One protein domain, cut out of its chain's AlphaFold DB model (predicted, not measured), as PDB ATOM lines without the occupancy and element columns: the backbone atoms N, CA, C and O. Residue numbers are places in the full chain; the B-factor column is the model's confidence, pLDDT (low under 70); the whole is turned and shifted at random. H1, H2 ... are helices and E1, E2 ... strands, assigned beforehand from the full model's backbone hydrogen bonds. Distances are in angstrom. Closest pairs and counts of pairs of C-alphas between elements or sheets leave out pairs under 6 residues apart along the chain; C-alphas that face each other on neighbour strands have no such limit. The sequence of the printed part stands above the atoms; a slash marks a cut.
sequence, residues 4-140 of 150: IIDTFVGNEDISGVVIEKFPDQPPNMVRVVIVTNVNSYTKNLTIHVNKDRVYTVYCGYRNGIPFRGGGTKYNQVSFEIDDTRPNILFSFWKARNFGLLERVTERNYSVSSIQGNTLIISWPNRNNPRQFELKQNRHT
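AT A GLANCE: This is residues 4 to 140 of the 150 residues of an uncharacterized protein of Dictyostelium discoideum (UniProt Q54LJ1). The model is a sandwich: a twisted five-stranded sheet, E1 E2 E9 E3 E6, and a twisted four-stranded sheet, E5 E4 E7 E8, lie face to face, with the strands of one at 24 degrees to those of the other. The two sheets come closest along the side where E5 and E6 meet and are more open where E1 and E8 are near each other; the short helix H1 sits at one end, between E8 and E9. The printed part has 137 residues, with nine named strands and one named helix in the order E1 E2 E3 E4 E5 E6 E7 E8 H1 E9, and its class is mostly strand. The five-stranded sheet is mixed, the other all antiparallel. The whole is compact, with a radius of gyration of the C-alphas of 14.5 A and spans of 44 by 33 by 22 A.

IN THESE COORDINATES: In the five-stranded sheet, E1 is residues 4 to 9, 14.8 A long, beginning at C-alpha 4 (197.419, 209.485, 207.099). E2 is residues 15 to 22, 22.4 A; E9 is 117 to 123, 18.3 A, ending at C-alpha 123 (205.409, 206.338, 217.481); E3 is 29 to 37, 26.7 A; E6 is 72 to 80, 26.9 A. In the other sheet, E5 is residues 54 to 59, 16.8 A; E4 is 43 to 48, 16.4 A; E7 is 87 to 95, 26.2 A; E8 is 101 to 110, 25.9 A, and bends by 57 degrees at residue 104. H1 is residues 111 to 114, 5.5 A.

HOW THE PARTS SIT: In the larger sheet the hairpin E1 and E2 has N 5 and O 19 at 2.8 A, within hydrogen-bond range. E2 and E9 are antiparallel, with N 22 and O 118 at 2.8 A. E9 and E3 are parallel, at 19 degrees, with N 119 and O 31 at 2.7 A. E3 and E6 are antiparallel, with N 32 and O 77 at 2.8 A. In the other sheet the hairpin E4 and E5 has N 43 and O 59 at 2.7 A, antiparallel E4 and E7 have N 93 and O 44 at 2.7 A, and the hairpin E7 and E8 has N 90 and O 107 at 2.8 A. Between the sheets, the closest C-alphas of edge strands E5 and E6 are those of Cys 59 and Asn 75, 5.6 A. Edge strands E1 and E8 are near each other, with 7 pairs of C-alphas within 10 A. H1 only grazes both sheets, with its residues 111 to 114; it is too short for an O i to N i+4 pair, and its one O i to N i+3 pair is within range.

THE WHOLE: The two C-alphas farthest apart, those of Arg 68 and Thr 84, are 46.4 A apart. The printed part has no cut. The link E5 to E6, residues 60 to 71, is long, and residues 124 to 140 hold no named element. The mean pLDDT of the printed part is 85.6; it is under 70 at residues 10 to 15, 39, 61 to 70 and 97 to 99.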
ATOM      1  N   ILE A   4     196.668 208.771 206.060       91.72
ATOM      2  CA  ILE A   4     197.419 209.485 207.099       91.72
ATOM      3  C   ILE A   4     196.645 210.759 207.442       91.72
ATOM      4  O   ILE A   4     196.316 211.529 206.542       91.72
ATOM      5  N   ILE A   5     196.353 210.970 208.726       93.31
ATOM      6  CA  ILE A   5     195.646 212.167 209.208       93.31
ATOM      7  C   ILE A   5     196.583 213.210 209.818       93.31
ATOM      8  O   ILE A   5     196.249 214.388 209.810       93.31
ATOM      9  N   ASP A   6     197.741 212.796 210.338       90.81
ATOM     10  CA  ASP A   6     198.769 213.709 210.845       90.81
ATOM     11  C   ASP A   6     200.150 213.042 210.794       90.81
ATOM     12  O   ASP A   6     200.292 211.813 210.855       90.81
ATOM     13  N   THR A   7     201.186 213.865 210.681       88.89
ATOM     14  CA  THR A   7     202.576 213.488 210.913       88.89
ATOM     15  C   THR A   7     203.274 214.641 211.611       88.89
ATOM     16  O   THR A   7     203.291 215.761 211.102       88.89
ATOM     17  N   PHE A   8     203.873 214.378 212.770       86.72
ATOM     18  CA  PHE A   8     204.527 215.431 213.539       86.72
ATOM     19  C   PHE A   8     205.849 215.005 214.172       86.72
ATOM     20  O   PHE A   8     206.153 213.824 214.376       86.72
ATOM     21  N   VAL A   9     206.640 216.031 214.482       78.05
ATOM     22  CA  VAL A   9     207.875 215.949 215.257       78.05
ATOM     23  C   VAL A   9     207.528 216.270 216.709       78.05
ATOM     24  O   VAL A   9     206.833 217.247 216.983       78.05
ATOM     25  N   GLY A  10     207.951 215.411 217.634       67.86
ATOM     26  CA  GLY A  10     207.851 215.686 219.067       67.86
ATOM     27  C   GLY A  10     209.003 216.562 219.574       67.86
ATOM     28  O   GLY A  10     209.774 217.108 218.794       67.86
ATOM     29  N   ASN A  11     209.180 216.641 220.894       64.61
ATOM     30  CA  ASN A  11     210.350 217.299 221.487       64.61
ATOM     31  C   ASN A  11     211.640 216.485 221.263       64.61
ATOM     32  O   ASN A  11     211.667 215.296 221.608       64.61
ATOM     33  N   GLU A  12     212.669 217.171 220.744       53.92
ATOM     34  CA  GLU A  12     214.101 216.824 220.604       53.92
ATOM     35  C   GLU A  12     214.415 215.334 220.357       53.92
ATOM     36  O   GLU A  12     214.659 214.575 221.290       53.92
ATOM     37  N   ASP A  13     214.446 214.954 219.070       60.09
ATOM     38  CA  ASP A  13     214.930 213.683 218.481       60.09
ATOM     39  C   ASP A  13     213.882 212.652 218.042       60.09
ATOM     40  O   ASP A  13     214.254 211.580 217.572       60.09
ATOM     41  N   ILE A  14     212.578 212.926 218.123       65.41
ATOM     42  CA  ILE A  14     211.558 212.023 217.553       65.41
ATOM     43  C   ILE A  14     210.852 212.728 216.393       65.41
ATOM     44  O   ILE A  14     209.860 213.428 216.592       65.41
ATOM     45  N   SER A  15     211.377 212.535 215.181       66.86
ATOM     46  CA  SER A  15     210.712 212.902 213.922       66.86
ATOM     47  C   SER A  15     209.990 211.680 213.370       66.86
ATOM     48  O   SER A  15     210.611 210.636 213.316       66.86
ATOM     49  N   GLY A  16     208.706 211.776 213.008       78.25
ATOM     50  CA  GLY A  16     208.010 210.678 212.320       78.25
ATOM     51  C   GLY A  16     206.961 209.931 213.147       78.25
ATOM     52  O   GLY A  16     206.748 208.739 212.923       78.25
ATOM     53  N   VAL A  17     206.287 210.601 214.094       90.51
ATOM     54  CA  VAL A  17     205.012 210.064 214.600       90.51
ATOM     55  C   VAL A  17     204.000 210.160 213.469       90.51
ATOM     56  O   VAL A  17     203.708 211.264 213.019       90.51
ATOM     57  N   VAL A  18     203.478 209.023 213.015       93.14
ATOM     58  CA  VAL A  18     202.481 208.955 211.936       93.14
ATOM     59  C   VAL A  18     201.167 208.456 212.510       93.14
ATOM     60  O   VAL A  18     201.147 207.419 213.177       93.14
ATOM     61  N   ILE A  19     200.074 209.166 212.232       95.46
ATOM     62  CA  ILE A  19     198.726 208.715 212.577       95.46
ATOM     63  C   ILE A  19     197.987 208.342 211.304       95.46
ATOM     64  O   ILE A  19     197.753 209.184 210.437       95.46
ATOM     65  N   GLU A  20     197.609 207.076 211.204       95.64
ATOM     66  CA  GLU A  20     196.903 206.519 210.058       95.64
ATOM     67  C   GLU A  20     195.534 206.003 210.501       95.64
ATOM     68  O   GLU A  20     195.429 205.286 211.497       95.64
ATOM     69  N   LYS A  21     194.476 206.393 209.783       95.99
ATOM     70  CA  LYS A  21     193.111 205.942 210.054       95.99
ATOM     71  C   LYS A  21     192.703 204.792 209.144       95.99
ATOM     72  O   LYS A  21     193.042 204.774 207.956       95.99
ATOM     73  N   PHE A  22     191.927 203.875 209.705       95.59
ATOM     74  CA  PHE A  22     191.384 202.693 209.050       95.59
ATOM     75  C   PHE A  22     189.876 202.636 209.329       95.59
ATOM     76  O   PHE A  22     189.510 202.548 210.497       95.59
ATOM     77  N   PRO A  23     189.008 202.705 208.304       93.80
ATOM     78  CA  PRO A  23     187.558 202.711 208.491       93.80
ATOM     79  C   PRO A  23     187.056 201.297 208.800       93.80
ATOM     80  O   PRO A  23     186.676 200.552 207.898       93.80
ATOM     81  N   ASP A  24     187.145 200.909 210.069       92.93
ATOM     82  CA  ASP A  24     186.864 199.557 210.555       92.93
ATOM     83  C   ASP A  24     186.164 199.538 211.925       92.93
ATOM     84  O   ASP A  24     186.178 198.508 212.587       92.93
ATOM     85  N   GLN A  25     185.596 200.654 212.391       94.32
ATOM     86  CA  GLN A  25     184.808 200.707 213.630       94.32
ATOM     87  C   GLN A  25     183.361 201.127 213.329       94.32
ATOM     88  O   GLN A  25     183.109 201.764 212.301       94.32
ATOM     89  N   PRO A  26     182.397 200.827 214.221       94.16
ATOM     90  CA  PRO A  26     181.058 201.404 214.148       94.16
ATOM     91  C   PRO A  26     181.097 202.944 214.095       94.16
ATOM     92  O   PRO A  26     181.978 203.538 214.721       94.16
ATOM     93  N   PRO A  27     180.148 203.617 213.413       92.88
ATOM     94  CA  PRO A  27     180.202 205.066 213.182       92.88
ATOM     95  C   PRO A  27     180.340 205.936 214.439       92.88
ATOM     96  O   PRO A  27     180.893 207.026 214.361       92.88
ATOM     97  N   ASN A  28     179.861 205.468 215.593       93.85
ATOM     98  CA  ASN A  28     179.908 206.169 216.879       93.85
ATOM     99  C   ASN A  28     181.165 205.863 217.716       93.85
ATOM    100  O   ASN A  28     181.299 206.378 218.827       93.85
ATOM    101  N   MET A  29     182.074 205.020 217.224       95.33
ATOM    102  CA  MET A  29     183.249 204.563 217.962       95.33
ATOM    103  C   MET A  29     184.555 204.982 217.294       95.33
ATOM    104  O   MET A  29     184.656 205.132 216.074       95.33
ATOM    105  N   VAL A  30     185.587 205.118 218.123       95.68
ATOM    106  CA  VAL A  30     186.978 205.248 217.692       95.68
ATOM    107  C   VAL A  30     187.820 204.275 218.498       95.68
ATOM    108  O   VAL A  30     187.709 204.191 219.722       95.68
ATOM    109  N   ARG A  31     188.707 203.565 217.808       96.55
ATOM    110  CA  ARG A  31     189.771 202.784 218.435       96.55
ATOM    111  C   ARG A  31     191.085 203.511 218.224       96.55
ATOM    112  O   ARG A  31     191.393 203.912 217.113       96.55
ATOM    113  N   VAL A  32     191.883 203.675 219.267       97.05
ATOM    114  CA  VAL A  32     193.219 204.265 219.170       97.05
ATOM    115  C   VAL A  32     194.245 203.238 219.594       97.05
ATOM    116  O   VAL A  32     194.147 202.661 220.675       97.05
ATOM    117  N   VAL A  33     195.243 203.033 218.742       95.42
ATOM    118  CA  VAL A  33     196.327 202.077 218.946       95.42
ATOM    119  C   VAL A  33     197.645 202.832 218.915       95.42
ATOM    120  O   VAL A  33     197.958 203.479 217.921       95.42
ATOM    121  N   ILE A  34     198.450 202.736 219.972       94.31
ATOM    122  CA  ILE A  34     199.842 203.195 219.920       94.31
ATOM    123  C   ILE A  34     200.724 202.009 219.589       94.31
ATOM    124  O   ILE A  34     200.767 201.053 220.359       94.31
ATOM    125  N   VAL A  35     201.496 202.124 218.514       92.29
ATOM    126  CA  VAL A  35     202.564 201.196 218.145       92.29
ATOM    127  C   VAL A  35     203.898 201.884 218.404       92.29
ATOM    128  O   VAL A  35     204.128 203.003 217.957       92.29
ATOM    129  N   THR A  36     204.801 201.237 219.129       89.17
ATOM    130  CA  THR A  36     206.166 201.735 219.334       89.17
ATOM    131  C   THR A  36     207.154 200.581 219.330       89.17
ATOM    132  O   THR A  36     206.773 199.416 219.408       89.17
ATOM    133  N   ASN A  37     208.444 200.886 219.237       82.35
ATOM    134  CA  ASN A  37     209.470 199.861 219.358       82.35
ATOM    135  C   ASN A  37     209.533 199.336 220.790       82.35
ATOM    136  O   ASN A  37     209.400 200.097 221.750       82.35
ATOM    137  N   VAL A  38     209.826 198.049 220.934       75.68
ATOM    138  CA  VAL A  38     210.024 197.405 222.236       75.68
ATOM    139  C   VAL A  38     211.087 198.165 223.056       75.68
ATOM    140  O   VAL A  38     210.900 198.418 224.235       75.68
ATOM    141  N   ASN A  39     212.136 198.699 222.431       68.84
ATOM    142  CA  ASN A  39     213.178 199.479 223.118       68.84
ATOM    143  C   ASN A  39     212.884 200.985 223.185       68.84
ATOM    144  O   ASN A  39     213.754 201.815 222.925       68.84
ATOM    145  N   SER A  40     211.638 201.360 223.464       73.03
ATOM    146  CA  SER A  40     211.191 202.753 223.544       73.03
ATOM    147  C   SER A  40     210.776 203.106 224.970       73.03
ATOM    148  O   SER A  40     210.105 202.321 225.645       73.03
ATOM    149  N   TYR A  41     211.120 204.321 225.415       74.48
ATOM    150  CA  TYR A  41     210.506 204.918 226.604       74.48
ATOM    151  C   TYR A  41     208.984 204.857 226.494       74.48
ATOM    152  O   TYR A  41     208.451 205.092 225.401       74.48
ATOM    153  N   THR A  42     208.304 204.614 227.619       81.41
ATOM    154  CA  THR A  42     206.840 204.633 227.675       81.41
ATOM    155  C   THR A  42     206.289 205.886 227.004       81.41
ATOM    156  O   THR A  42     206.633 207.012 227.362       81.41
ATOM    157  N   LYS A  43     205.426 205.661 226.026       87.05
ATOM    158  CA  LYS A  43     204.535 206.631 225.416       87.05
ATOM    159  C   LYS A  43     203.217 206.575 226.160       87.05
ATOM    160  O   LYS A  43     202.713 205.486 226.439       87.05
ATOM    161  N   ASN A  44     202.687 207.733 226.490       89.57
ATOM    162  CA  ASN A  44     201.352 207.878 227.028       89.57
ATOM    163  C   ASN A  44     200.593 208.825 226.096       89.57
ATOM    164  O   ASN A  44     201.131 209.837 225.656       89.57
ATOM    165  N   LEU A  45     199.366 208.463 225.760       93.72
ATOM    166  CA  LEU A  45     198.422 209.351 225.107       93.72
ATOM    167  C   LEU A  45     197.196 209.463 225.992       93.72
ATOM    168  O   LEU A  45     196.587 208.441 226.320       93.72
ATOM    169  N   THR A  46     196.818 210.694 226.309       95.63
ATOM    170  CA  THR A  46     195.521 211.002 226.901       95.63
ATOM    171  C   THR A  46     194.587 211.528 225.818       95.63
ATOM    172  O   THR A  46     194.974 212.340 224.978       95.63
ATOM    173  N   ILE A  47     193.355 211.034 225.816       97.13
ATOM    174  CA  ILE A  47     192.327 211.337 224.824       97.13
ATOM    175  C   ILE A  47     191.158 211.952 225.573       97.13
ATOM    176  O   ILE A  47     190.452 211.262 226.310       97.13
ATOM    177  N   HIS A  48     190.977 213.254 225.404       96.22
ATOM    178  CA  HIS A  48     189.935 214.020 226.070       96.22
ATOM    179  C   HIS A  48     188.724 214.103 225.148       96.22
ATOM    180  O   HIS A  48     188.689 214.917 224.224       96.22
ATOM    181  N   VAL A  49     187.745 213.235 225.397       93.99
ATOM    182  CA  VAL A  49     186.497 213.184 224.625       93.99
ATOM    183  C   VAL A  49     185.569 214.310 225.078       93.99
ATOM    184  O   VAL A  49     185.033 215.049 224.259       93.99
ATOM    185  N   ASN A  50     185.426 214.497 226.392       90.96
ATOM    186  CA  ASN A  50     184.727 215.636 226.988       90.96
ATOM    187  C   ASN A  50     185.306 215.951 228.386       90.96
ATOM    188  O   ASN A  50     186.431 215.560 228.690       90.96
ATOM    189  N   LYS A  51     184.581 216.718 229.217       87.42
ATOM    190  CA  LYS A  51     185.057 217.090 230.564       87.42
ATOM    191  C   LYS A  51     185.122 215.898 231.528       87.42
ATOM    192  O   LYS A  51     185.947 215.919 232.434       87.42
ATOM    193  N   ASP A  52     184.303 214.877 231.299       90.49
ATOM    194  CA  ASP A  52     184.104 213.743 232.207       90.49
ATOM    195  C   ASP A  52     184.796 212.467 231.705       90.49
ATOM    196  O   ASP A  52     185.131 211.574 232.480       90.49
ATOM    197  N   ARG A  53     185.033 212.374 230.391       93.89
ATOM    198  CA  ARG A  53     185.586 211.200 229.714       93.89
ATOM    199  C   ARG A  53     186.981 211.485 229.174       93.89
ATOM    200  O   ARG A  53     187.148 212.141 228.140       93.89
ATOM    201  N   VAL A  54     187.973 210.925 229.863       95.14
ATOM    202  CA  VAL A  54     189.373 210.904 229.435       95.14
ATOM    203  C   VAL A  54     189.861 209.465 229.393       95.14
ATOM    204  O   VAL A  54     189.814 208.749 230.391       95.14
ATOM    205  N   TYR A  55     190.373 209.050 228.240       96.36
ATOM    206  CA  TYR A  55     190.975 207.733 228.054       96.36
ATOM    207  C   TYR A  55     192.487 207.868 228.018       96.36
ATOM    208  O   TYR A  55     193.014 208.855 227.514       96.36
ATOM    209  N   THR A  56     193.201 206.878 228.548       93.49
ATOM    210  CA  THR A  56     194.664 206.864 228.506       93.49
ATOM    211  C   THR A  56     195.152 205.548 227.935       93.49
ATOM    212  O   THR A  56     194.726 204.483 228.375       93.49
ATOM    213  N   VAL A  57     196.085 205.614 226.991       92.14
ATOM    214  CA  VAL A  57     196.778 204.440 226.459       92.14
ATOM    215  C   VAL A  57     198.279 204.583 226.689       92.14
ATOM    216  O   VAL A  57     198.886 205.614 226.398       92.14
ATOM    217  N   TYR A  58     198.879 203.525 227.233       88.79
ATOM    218  CA  TYR A  58     200.310 203.432 227.509       88.79
ATOM    219  C   TYR A  58     200.950 202.390 226.601       88.79
ATOM    220  O   TYR A  58     200.466 201.261 226.530       88.79
ATOM    221  N   CYS A  59     202.072 202.717 225.968       87.12
ATOM    222  CA  CYS A  59     202.810 201.773 225.132       87.12
ATOM    223  C   CYS A  59     204.326 201.941 225.293       87.12
ATOM    224  O   CYS A  59     204.821 203.056 225.409       87.12
ATOM    225  N   GLY A  60     205.075 200.838 225.315       80.29
ATOM    226  CA  GLY A  60     206.513 200.813 225.620       80.29
ATOM    227  C   GLY A  60     206.824 200.184 226.982       80.29
ATOM    228  O   GLY A  60     206.042 199.360 227.481       80.29
ATOM    229  N   TYR A  61     207.976 200.537 227.560       66.53
ATOM    230  CA  TYR A  61     208.464 199.984 228.830       66.53
ATOM    231  C   TYR A  61     208.630 201.055 229.900       66.53
ATOM    232  O   TYR A  61     209.309 202.068 229.712       66.53
ATOM    233  N   ARG A  62     208.061 200.761 231.073       50.99
ATOM    234  CA  ARG A  62     208.326 201.492 232.309       50.99
ATOM    235  C   ARG A  62     209.766 201.168 232.731       50.99
ATOM    236  O   ARG A  62     210.137 200.000 232.743       50.99
ATOM    237  N   ASN A  63     210.549 202.193 233.064       51.21
ATOM    238  CA  ASN A  63     211.924 202.127 233.603       51.21
ATOM    239  C   ASN A  63     213.088 202.106 232.601       51.21
ATOM    240  O   ASN A  63     214.225 201.932 233.024       51.21
ATOM    241  N   GLY A  64     212.857 202.327 231.302       44.19
ATOM    242  CA  GLY A  64     213.961 202.534 230.352       44.19
ATOM    243  C   GLY A  64     214.907 201.338 230.191       44.19
ATOM    244  O   GLY A  64     215.977 201.509 229.621       44.19
ATOM    245  N   ILE A  65     214.527 200.148 230.670       47.66
ATOM    246  CA  ILE A  65     215.264 198.911 230.416       47.66
ATOM    247  C   ILE A  65     214.951 198.517 228.969       47.66
ATOM    248  O   ILE A  65     213.809 198.130 228.698       47.66
ATOM    249  N   PRO A  66     215.902 198.629 228.024       50.97
ATOM    250  CA  PRO A  66     215.702 198.070 226.701       50.97
ATOM    251  C   PRO A  66     215.520 196.559 226.861       50.97
ATOM    252  O   PRO A  66     216.353 195.870 227.453       50.97
ATOM    253  N   PHE A  67     214.409 196.043 226.355       48.97
ATOM    254  CA  PHE A  67     214.233 194.613 226.203       48.97
ATOM    255  C   PHE A  67     215.315 194.095 225.245       48.97
ATOM    256  O   PHE A  67     215.553 194.646 224.164       48.97
ATOM    257  N   ARG A  68     216.000 193.018 225.623       49.21
ATOM    258  CA  ARG A  68     216.930 192.341 224.714       49.21
ATOM    259  C   ARG A  68     216.113 191.549 223.691       49.21
ATOM    260  O   ARG A  68     215.837 190.374 223.871       49.21
ATOM    261  N   GLY A  69     215.680 192.252 222.652       54.34
ATOM    262  CA  GLY A  69     214.873 191.754 221.544       54.34
ATOM    263  C   GLY A  69     214.353 192.937 220.733       54.34
ATOM    264  O   GLY A  69     213.849 193.909 221.295       54.34
ATOM    265  N   GLY A  70     214.539 192.898 219.414       61.14
ATOM    266  CA  GLY A  70     213.889 193.848 218.513       61.14
ATOM    267  C   GLY A  70     212.386 193.580 218.428       61.14
ATOM    268  O   GLY A  70     211.902 192.546 218.879       61.14
ATOM    269  N   GLY A  71     211.647 194.511 217.832       74.95
ATOM    270  CA  GLY A  71     210.229 194.326 217.532       74.95
ATOM    271  C   GLY A  71     209.383 195.549 217.849       74.95
ATOM    272  O   GLY A  71     209.864 196.560 218.377       74.95
ATOM    273  N   THR A  72     208.101 195.432 217.532       79.82
ATOM    274  CA  THR A  72     207.069 196.416 217.837       79.82
ATOM    275  C   THR A  72     206.203 195.920 218.992       79.82
ATOM    276  O   THR A  72     205.919 194.734 219.135       79.82
ATOM    277  N   LYS A  73     205.806 196.846 219.858       87.79
ATOM    278  CA  LYS A  73     204.805 196.653 220.902       87.79
ATOM    279  C   LYS A  73     203.651 197.583 220.587       87.79
ATOM    280  O   LYS A  73     203.874 198.703 220.123       87.79
ATOM    281  N   TYR A  74     202.436 197.145 220.872       91.29
ATOM    282  CA  TYR A  74     201.279 198.015 220.784       91.29
ATOM    283  C   TYR A  74     200.391 197.893 222.015       91.29
ATOM    284  O   TYR A  74     200.476 196.931 222.777       91.29
ATOM    285  N   ASN A  75     199.572 198.914 222.224       93.02
ATOM    286  CA  ASN A  75     198.468 198.898 223.170       93.02
ATOM    287  C   ASN A  75     197.337 199.758 222.606       93.02
ATOM    288  O   ASN A  75     197.588 200.614 221.752       93.02
ATOM    289  N   GLN A  76     196.111 199.541 223.067       95.13
ATOM    290  CA  GLN A  76     194.938 200.179 222.490       95.13
ATOM    291  C   GLN A  76     193.891 200.576 223.524       95.13
ATOM    292  O   GLN A  76     193.834 200.031 224.623       95.13
ATOM    293  N   VAL A  77     193.023 201.493 223.120       96.21
ATOM    294  CA  VAL A  77     191.785 201.836 223.815       96.21
ATOM    295  C   VAL A  77     190.701 202.096 222.775       96.21
ATOM    296  O   VAL A  77     190.999 202.571 221.682       96.21
ATOM    297  N   SER A  78     189.454 201.769 223.093       95.61
ATOM    298  CA  SER A  78     188.299 202.149 222.274       95.61
ATOM    299  C   SER A  78     187.356 202.996 223.112       95.61
ATOM    300  O   SER A  78     187.245 202.778 224.319       95.61
ATOM    301  N   PHE A  79     186.707 203.965 222.485       95.81
ATOM    302  CA  PHE A  79     185.767 204.855 223.148       95.81
ATOM    303  C   PHE A  79     184.652 205.278 222.197       95.81
ATOM    304  O   PHE A  79     184.822 205.304 220.977       95.81
ATOM    305  N   GLU A  80     183.512 205.618 222.786       95.25
ATOM    306  CA  GLU A  80     182.408 206.249 222.076       95.25
ATOM    307  C   GLU A  80     182.647 207.749 221.954       95.25
ATOM    308  O   GLU A  80     183.147 208.406 222.874       95.25
ATOM    309  N   ILE A  81     182.269 208.287 220.806       92.63
ATOM    310  CA  ILE A  81     182.325 209.714 220.526       92.63
ATOM    311  C   ILE A  81     181.263 210.462 221.337       92.63
ATOM    312  O   ILE A  81     180.190 209.947 221.640       92.63
ATOM    313  N   ASP A  82     181.581 211.706 221.685       92.05
ATOM    314  CA  ASP A  82     180.599 212.704 222.094       92.05
ATOM    315  C   ASP A  82     180.203 213.530 220.867       92.05
ATOM    316  O   ASP A  82     181.001 214.333 220.380       92.05
ATOM    317  N   ASP A  83     179.004 213.308 220.338       84.11
ATOM    318  CA  ASP A  83     178.497 213.996 219.146       84.11
ATOM    319  C   ASP A  83     178.246 215.494 219.383       84.11
ATOM    320  O   ASP A  83     178.225 216.282 218.436       84.11
ATOM    321  N   THR A  84     178.161 215.925 220.646       89.77
ATOM    322  CA  THR A  84     178.053 217.344 221.018       89.77
ATOM    323  C   THR A  84     179.380 218.099 220.902       89.77
ATOM    324  O   THR A  84     179.416 219.332 220.989       89.77
ATOM    325  N   ARG A  85     180.500 217.387 220.714       90.34
ATOM    326  CA  ARG A  85     181.838 217.972 220.602       90.34
ATOM    327  C   ARG A  85     182.324 217.926 219.154       90.34
ATOM    328  O   ARG A  85     182.419 216.855 218.570       90.34
ATOM    329  N   PRO A  86     182.753 219.058 218.568       93.78
ATOM    330  CA  PRO A  86     183.271 219.051 217.201       93.78
ATOM    331  C   PRO A  86     184.674 218.436 217.090       93.78
ATOM    332  O   PRO A  86     185.085 218.051 215.993       93.78
ATOM    333  N   ASN A  87     185.423 218.367 218.198       95.16
ATOM    334  CA  ASN A  87     186.825 217.958 218.232       95.16
ATOM    335  C   ASN A  87     187.146 217.117 219.473       95.16
ATOM    336  O   ASN A  87     186.551 217.319 220.532       95.16
ATOM    337  N   ILE A  88     188.149 216.250 219.342       94.83
ATOM    338  CA  ILE A  88     188.753 215.473 220.428       94.83
ATOM    339  C   ILE A  88     190.216 215.891 220.569       94.83
ATOM    340  O   ILE A  88     190.942 215.969 219.574       94.83
ATOM    341  N   LEU A  89     190.648 216.138 221.805       95.92
ATOM    342  CA  LEU A  89     192.024 216.522 222.112       95.92
ATOM    343  C   LEU A  89     192.858 215.288 222.458       95.92
ATOM    344  O   LEU A  89     192.527 214.520 223.361       95.92
ATOM    345  N   PHE A  90     193.961 215.128 221.741       96.08
ATOM    346  CA  PHE A  90     194.967 214.099 221.949       96.08
ATOM    347  C   PHE A  90     196.202 214.763 222.557       96.08
ATOM    348  O   PHE A  90     196.851 215.571 221.887       96.08
ATOM    349  N   SER A  91     196.554 214.414 223.794       94.48
ATOM    350  CA  SER A  91     197.770 214.911 224.448       94.48
ATOM    351  C   SER A  91     198.804 213.798 224.532       94.48
ATOM    352  O   SER A  91     198.587 212.747 225.135       94.48
ATOM    353  N   PHE A  92     199.939 214.032 223.889       92.77
ATOM    354  CA  PHE A  92     201.021 213.075 223.730       92.77
ATOM    355  C   PHE A  92     202.067 213.309 224.814       92.77
ATOM    356  O   PHE A  92     202.582 214.417 224.964       92.77
ATOM    357  N   TRP A  93     202.433 212.251 225.524       90.07
ATOM    358  CA  TRP A  93     203.372 212.260 226.636       90.07
ATOM    359  C   TRP A  93     204.453 211.198 226.435       90.07
ATOM    360  O   TRP A  93     204.208 210.112 225.901       90.07
ATOM    361  N   LYS A  94     205.663 211.477 226.913       85.14
ATOM    362  CA  LYS A  94     206.750 210.495 226.996       85.14
ATOM    363  C   LYS A  94     207.256 210.404 228.428       85.14
ATOM    364  O   LYS A  94     207.327 211.411 229.126       85.14
ATOM    365  N   ALA A  95     207.635 209.210 228.863       79.84
ATOM    366  CA  ALA A  95     208.375 209.060 230.106       79.84
ATOM    367  C   ALA A  95     209.760 209.708 229.977       79.84
ATOM    368  O   ALA A  95     210.472 209.493 228.993       79.84
ATOM    369  N   ARG A  96     210.131 210.473 230.998       75.51
ATOM    370  CA  ARG A  96     211.470 210.999 231.253       75.51
ATOM    371  C   ARG A  96     212.092 210.218 232.416       75.51
ATOM    372  O   ARG A  96     211.476 209.317 232.995       75.51
ATOM    373  N   ASN A  97     213.334 210.552 232.751       68.94
ATOM    374  CA  ASN A  97     214.007 210.033 233.938       68.94
ATOM    375  C   ASN A  97     213.120 210.200 235.189       68.94
ATOM    376  O   ASN A  97     212.329 211.140 235.277       68.94
ATOM    377  N   PHE A  98     213.254 209.279 236.145       66.02
ATOM    378  CA  PHE A  98     212.500 209.267 237.410       66.02
ATOM    379  C   PHE A  98     210.980 209.073 237.276       66.02
ATOM    380  O   PHE A  98     210.233 209.350 238.208       66.02
ATOM    381  N   GLY A  99     210.502 208.568 236.133       66.09
ATOM    382  CA  GLY A  99     209.085 208.240 235.944       66.09
ATOM    383  C   GLY A  99     208.177 209.451 235.720       66.09
ATOM    384  O   GLY A  99     206.962 209.281 235.641       66.09
ATOM    385  N   LEU A 100     208.748 210.650 235.579       76.49
ATOM    386  CA  LEU A 100     208.006 211.847 235.198       76.49
ATOM    387  C   LEU A 100     207.530 211.735 233.747       76.49
ATOM    388  O   LEU A 100     208.245 211.215 232.889       76.49
ATOM    389  N   LEU A 101     206.330 212.237 233.463       82.56
ATOM    390  CA  LEU A 101     205.831 212.379 232.098       82.56
ATOM    391  C   LEU A 101     206.138 213.786 231.591       82.56
ATOM    392  O   LEU A 101     205.810 214.779 232.233       82.56
ATOM    393  N   GLU A 102     206.758 213.865 230.423       84.53
ATOM    394  CA  GLU A 102     206.963 215.106 229.690       84.53
ATOM    395  C   GLU A 102     205.915 215.200 228.581       84.53
ATOM    396  O   GLU A 102     205.766 214.268 227.780       84.53
ATOM    397  N   ARG A 103     205.196 216.325 228.524       87.69
ATOM    398  CA  ARG A 103     204.277 216.612 227.422       87.69
ATOM    399  C   ARG A 103     205.078 216.853 226.148       87.69
ATOM    400  O   ARG A 103     205.952 217.711 226.117       87.69
ATOM    401  N   VAL A 104     204.750 216.109 225.102       87.90
ATOM    402  CA  VAL A 104     205.384 216.183 223.784       87.90
ATOM    403  C   VAL A 104     204.627 217.151 222.886       87.90
ATOM    404  O   VAL A 104     205.217 218.071 222.339       87.90
ATOM    405  N   THR A 105     203.322 216.946 222.716       91.42
ATOM    406  CA  THR A 105     202.473 217.815 221.894       91.42
ATOM    407  C   THR A 105     200.999 217.583 222.219       91.42
ATOM    408  O   THR A 105     200.644 216.610 222.888       91.42
ATOM    409  N   GLU A 106     200.147 218.462 221.714       92.79
ATOM    410  CA  GLU A 106     198.693 218.366 221.763       92.79
ATOM    411  C   GLU A 106     198.146 218.519 220.345       92.79
ATOM    412  O   GLU A 106     198.630 219.350 219.574       92.79
ATOM    413  N   ARG A 107     197.159 217.697 219.980       93.72
ATOM    414  CA  ARG A 107     196.534 217.703 218.653       93.72
ATOM    415  C   ARG A 107     195.025 217.606 218.790       93.72
ATOM    416  O   ARG A 107     194.526 216.746 219.507       93.72
ATOM    417  N   ASN A 108     194.310 218.486 218.099       94.54
ATOM    418  CA  ASN A 108     192.858 218.420 218.006       94.54
ATOM    419  C   ASN A 108     192.475 217.757 216.686       94.54
ATOM    420  O   ASN A 108     192.914 218.202 215.628       94.54
ATOM    421  N   TYR A 109     191.634 216.733 216.757       95.24
ATOM    422  CA  TYR A 109     191.068 216.074 215.584       95.24
ATOM    423  C   TYR A 109     189.566 216.285 215.560       95.24
ATOM    424  O   TYR A 109     188.899 216.086 216.577       95.24
ATOM    425  N   SER A 110     189.024 216.661 214.401       94.69
ATOM    426  CA  SER A 110     187.577 216.786 214.262       94.69
ATOM    427  C   SER A 110     186.923 215.415 214.371       94.69
ATOM    428  O   SER A 110     187.386 214.463 213.738       94.69
ATOM    429  N   VAL A 111     185.830 215.319 215.127       94.44
ATOM    430  CA  VAL A 111     185.064 214.076 215.302       94.44
ATOM    431  C   VAL A 111     184.685 213.466 213.951       94.44
ATOM    432  O   VAL A 111     184.947 212.288 213.715       94.44
ATOM    433  N   SER A 112     184.205 214.288 213.016       93.07
ATOM    434  CA  SER A 112     183.824 213.861 211.662       93.07
ATOM    435  C   SER A 112     184.964 213.189 210.886       93.07
ATOM    436  O   SER A 112     184.719 212.363 210.009       93.07
ATOM    437  N   SER A 113     186.219 213.515 211.213       93.24
ATOM    438  CA  SER A 113     187.401 212.999 210.519       93.24
ATOM    439  C   SER A 113     187.882 211.638 211.029       93.24
ATOM    440  O   SER A 113     188.576 210.937 210.280       93.24
ATOM    441  N   ILE A 114     187.523 211.272 212.266       95.20
ATOM    442  CA  ILE A 114     188.021 210.077 212.968       95.20
ATOM    443  C   ILE A 114     186.926 209.070 213.327       95.20
ATOM    444  O   ILE A 114     187.239 207.899 213.520       95.20
ATOM    445  N   GLN A 115     185.662 209.486 213.386       94.73
ATOM    446  CA  GLN A 115     184.540 208.612 213.728       94.73
ATOM    447  C   GLN A 115     184.452 207.380 212.821       94.73
ATOM    448  O   GLN A 115     184.674 207.484 211.614       94.73
ATOM    449  N   GLY A 116     184.179 206.209 213.396       94.86
ATOM    450  CA  GLY A 116     184.149 204.946 212.658       94.86
ATOM    451  C   GLY A 116     185.517 204.422 212.223       94.86
ATOM    452  O   GLY A 116     185.592 203.580 211.329       94.86
ATOM    453  N   ASN A 117     186.615 204.902 212.821       96.14
ATOM    454  CA  ASN A 117     187.962 204.457 212.461       96.14
ATOM    455  C   ASN A 117     188.755 203.888 213.643       96.14
ATOM    456  O   ASN A 117     188.664 204.361 214.778       96.14
ATOM    457  N   THR A 118     189.642 202.945 213.332       96.90
ATOM    458  CA  THR A 118     190.855 202.708 214.113       96.90
ATOM    459  C   THR A 118     191.928 203.709 213.698       96.90
ATOM    460  O   THR A 118     192.263 203.821 212.519       96.90
ATOM    461  N   LEU A 119     192.501 204.424 214.661       96.98
ATOM    462  CA  LEU A 119     193.655 205.300 214.494       96.98
ATOM    463  C   LEU A 119     194.904 204.579 215.000       96.98
ATOM    464  O   LEU A 119     195.048 204.339 216.202       96.98
ATOM    465  N   ILE A 120     195.820 204.252 214.096       95.99
ATOM    466  CA  ILE A 120     197.117 203.675 214.445       95.99
ATOM    467  C   ILE A 120     198.148 204.793 214.513       95.99
ATOM    468  O   ILE A 120     198.488 205.418 213.510       95.99
ATOM    469  N   ILE A 121     198.659 205.015 215.717       95.23
ATOM    470  CA  ILE A 121     199.699 205.980 216.044       95.23
ATOM    471  C   ILE A 121     201.022 205.226 216.081       95.23
ATOM    472  O   ILE A 121     201.363 204.569 217.068       95.23
ATOM    473  N   SER A 122     201.772 205.322 214.992       93.58
ATOM    474  CA  SER A 122     203.102 204.737 214.882       93.58
ATOM    475  C   SER A 122     204.117 205.712 215.470       93.58
ATOM    476  O   SER A 122     204.469 206.706 214.840       93.58
ATOM    477  N   TRP A 123     204.547 205.452 216.705       91.37
ATOM    478  CA  TRP A 123     205.409 206.338 217.481       91.37
ATOM    479  C   TRP A 123     206.830 205.767 217.603       91.37
ATOM    480  O   TRP A 123     207.062 204.825 218.373       91.37
ATOM    481  N   PRO A 124     207.811 206.344 216.892       86.87
ATOM    482  CA  PRO A 124     209.185 205.859 216.912       86.87
ATOM    483  C   PRO A 124     209.913 206.190 218.226       86.87
ATOM    484  O   PRO A 124     209.379 206.835 219.134       86.87
ATOM    485  N   ASN A 125     211.149 205.708 218.355       79.63
ATOM    486  CA  ASN A 125     212.036 206.042 219.469       79.63
ATOM    487  C   ASN A 125     213.221 206.892 218.986       79.63
ATOM    488  O   ASN A 125     213.446 207.034 217.790       79.63
ATOM    489  N   ARG A 126     213.992 207.434 219.935       76.37
ATOM    490  CA  ARG A 126     215.155 208.295 219.661       76.37
ATOM    491  C   ARG A 126     216.215 207.633 218.769       76.37
ATOM    492  O   ARG A 126     216.873 208.315 217.998       76.37
ATOM    493  N   ASN A 127     216.375 206.313 218.874       76.29
ATOM    494  CA  ASN A 127     217.421 205.573 218.160       76.29
ATOM    495  C   ASN A 127     217.052 205.285 216.698       76.29
ATOM    496  O   ASN A 127     217.937 205.071 215.878       76.29
ATOM    497  N   ASN A 128     215.759 205.250 216.374       80.50
ATOM    498  CA  ASN A 128     215.268 205.099 215.010       80.50
ATOM    499  C   ASN A 128     214.073 206.034 214.791       80.50
ATOM    500  O   ASN A 128     212.927 205.572 214.742       80.50
ATOM    501  N   PRO A 129     214.322 207.355 214.720       82.48
ATOM    502  CA  PRO A 129     213.257 208.341 214.740       82.48
ATOM    503  C   PRO A 129     212.358 208.186 213.520       82.48
ATOM    504  O   PRO A 129     211.156 208.122 213.665       82.48
ATOM    505  N   ARG A 130     212.896 207.962 212.325       86.23
ATOM    506  CA  ARG A 130     212.094 207.980 211.094       86.23
ATOM    507  C   ARG A 130     211.527 206.627 210.669       86.23
ATOM    508  O   ARG A 130     211.005 206.501 209.565       86.23
ATOM    509  N   GLN A 131     211.610 205.600 211.519       86.92
ATOM    510  CA  GLN A 131     211.251 204.224 211.150       86.92
ATOM    511  C   GLN A 131     209.880 204.117 210.474       86.92
ATOM    512  O   GLN A 131     209.739 203.414 209.476       86.92
ATOM    513  N   PHE A 132     208.876 204.805 211.018       89.30
ATOM    514  CA  PHE A 132     207.485 204.691 210.579       89.30
ATOM    515  C   PHE A 132     207.102 205.644 209.439       89.30
ATOM    516  O   PHE A 132     205.980 205.572 208.933       89.30
ATOM    517  N   GLU A 133     208.023 206.490 208.970       86.36
ATOM    518  CA  GLU A 133     207.820 207.269 207.741       86.36
ATOM    519  C   GLU A 133     207.719 206.332 206.524       86.36
ATOM    520  O   GLU A 133     206.895 206.539 205.629       86.36
ATOM    521  N   LEU A 134     208.471 205.224 206.547       88.08
ATOM    522  CA  LEU A 134     208.369 204.156 205.557       88.08
ATOM    523  C   LEU A 134     207.094 203.332 205.774       88.08
ATOM    524  O   LEU A 134     206.919 202.686 206.807       88.08
ATOM    525  N   LYS A 135     206.228 203.286 204.753       89.35
ATOM    526  CA  LYS A 135     204.940 202.569 204.793       89.35
ATOM    527  C   LYS A 135     205.075 201.099 205.199       89.35
ATOM    528  O   LYS A 135     204.246 200.613 205.954       89.35
ATOM    529  N   GLN A 136     206.126 200.417 204.746       90.19
ATOM    530  CA  GLN A 136     206.376 199.002 205.054       90.19
ATOM    531  C   GLN A 136     206.604 198.711 206.547       90.19
ATOM    532  O   GLN A 136     206.459 197.573 206.972       90.19
ATOM    533  N   ASN A 137     206.948 199.732 207.339       88.61
ATOM    534  CA  ASN A 137     207.153 199.605 208.781       88.61
ATOM    535  C   ASN A 137     205.893 199.962 209.588       88.61
ATOM    536  O   ASN A 137     205.877 199.783 210.808       88.61
ATOM    537  N   ARG A 138     204.849 200.497 208.941       90.74
ATOM    538  CA  ARG A 138     203.576 200.833 209.587       90.74
ATOM    539  C   ARG A 138     202.668 199.615 209.629       90.74
ATOM    540  O   ARG A 138     202.671 198.800 208.711       90.74
ATOM    541  N   HIS A 139     201.915 199.507 210.716       92.03
ATOM    542  CA  HIS A 139     201.032 198.373 210.956       92.03
ATOM    543  C   HIS A 139     199.585 198.745 210.631       92.03
ATOM    544  O   HIS A 139     199.166 199.877 210.872       92.03
ATOM    545  N   THR A 140     198.820 197.788 210.117       92.86
ATOM    546  CA  THR A 140     197.361 197.847 209.968       92.86
ATOM    547  C   THR A 140     196.670 197.170 211.158       92.86
ATOM    548  O   THR A 140     197.306 196.383 211.864       92.86
TER     549      THR A 140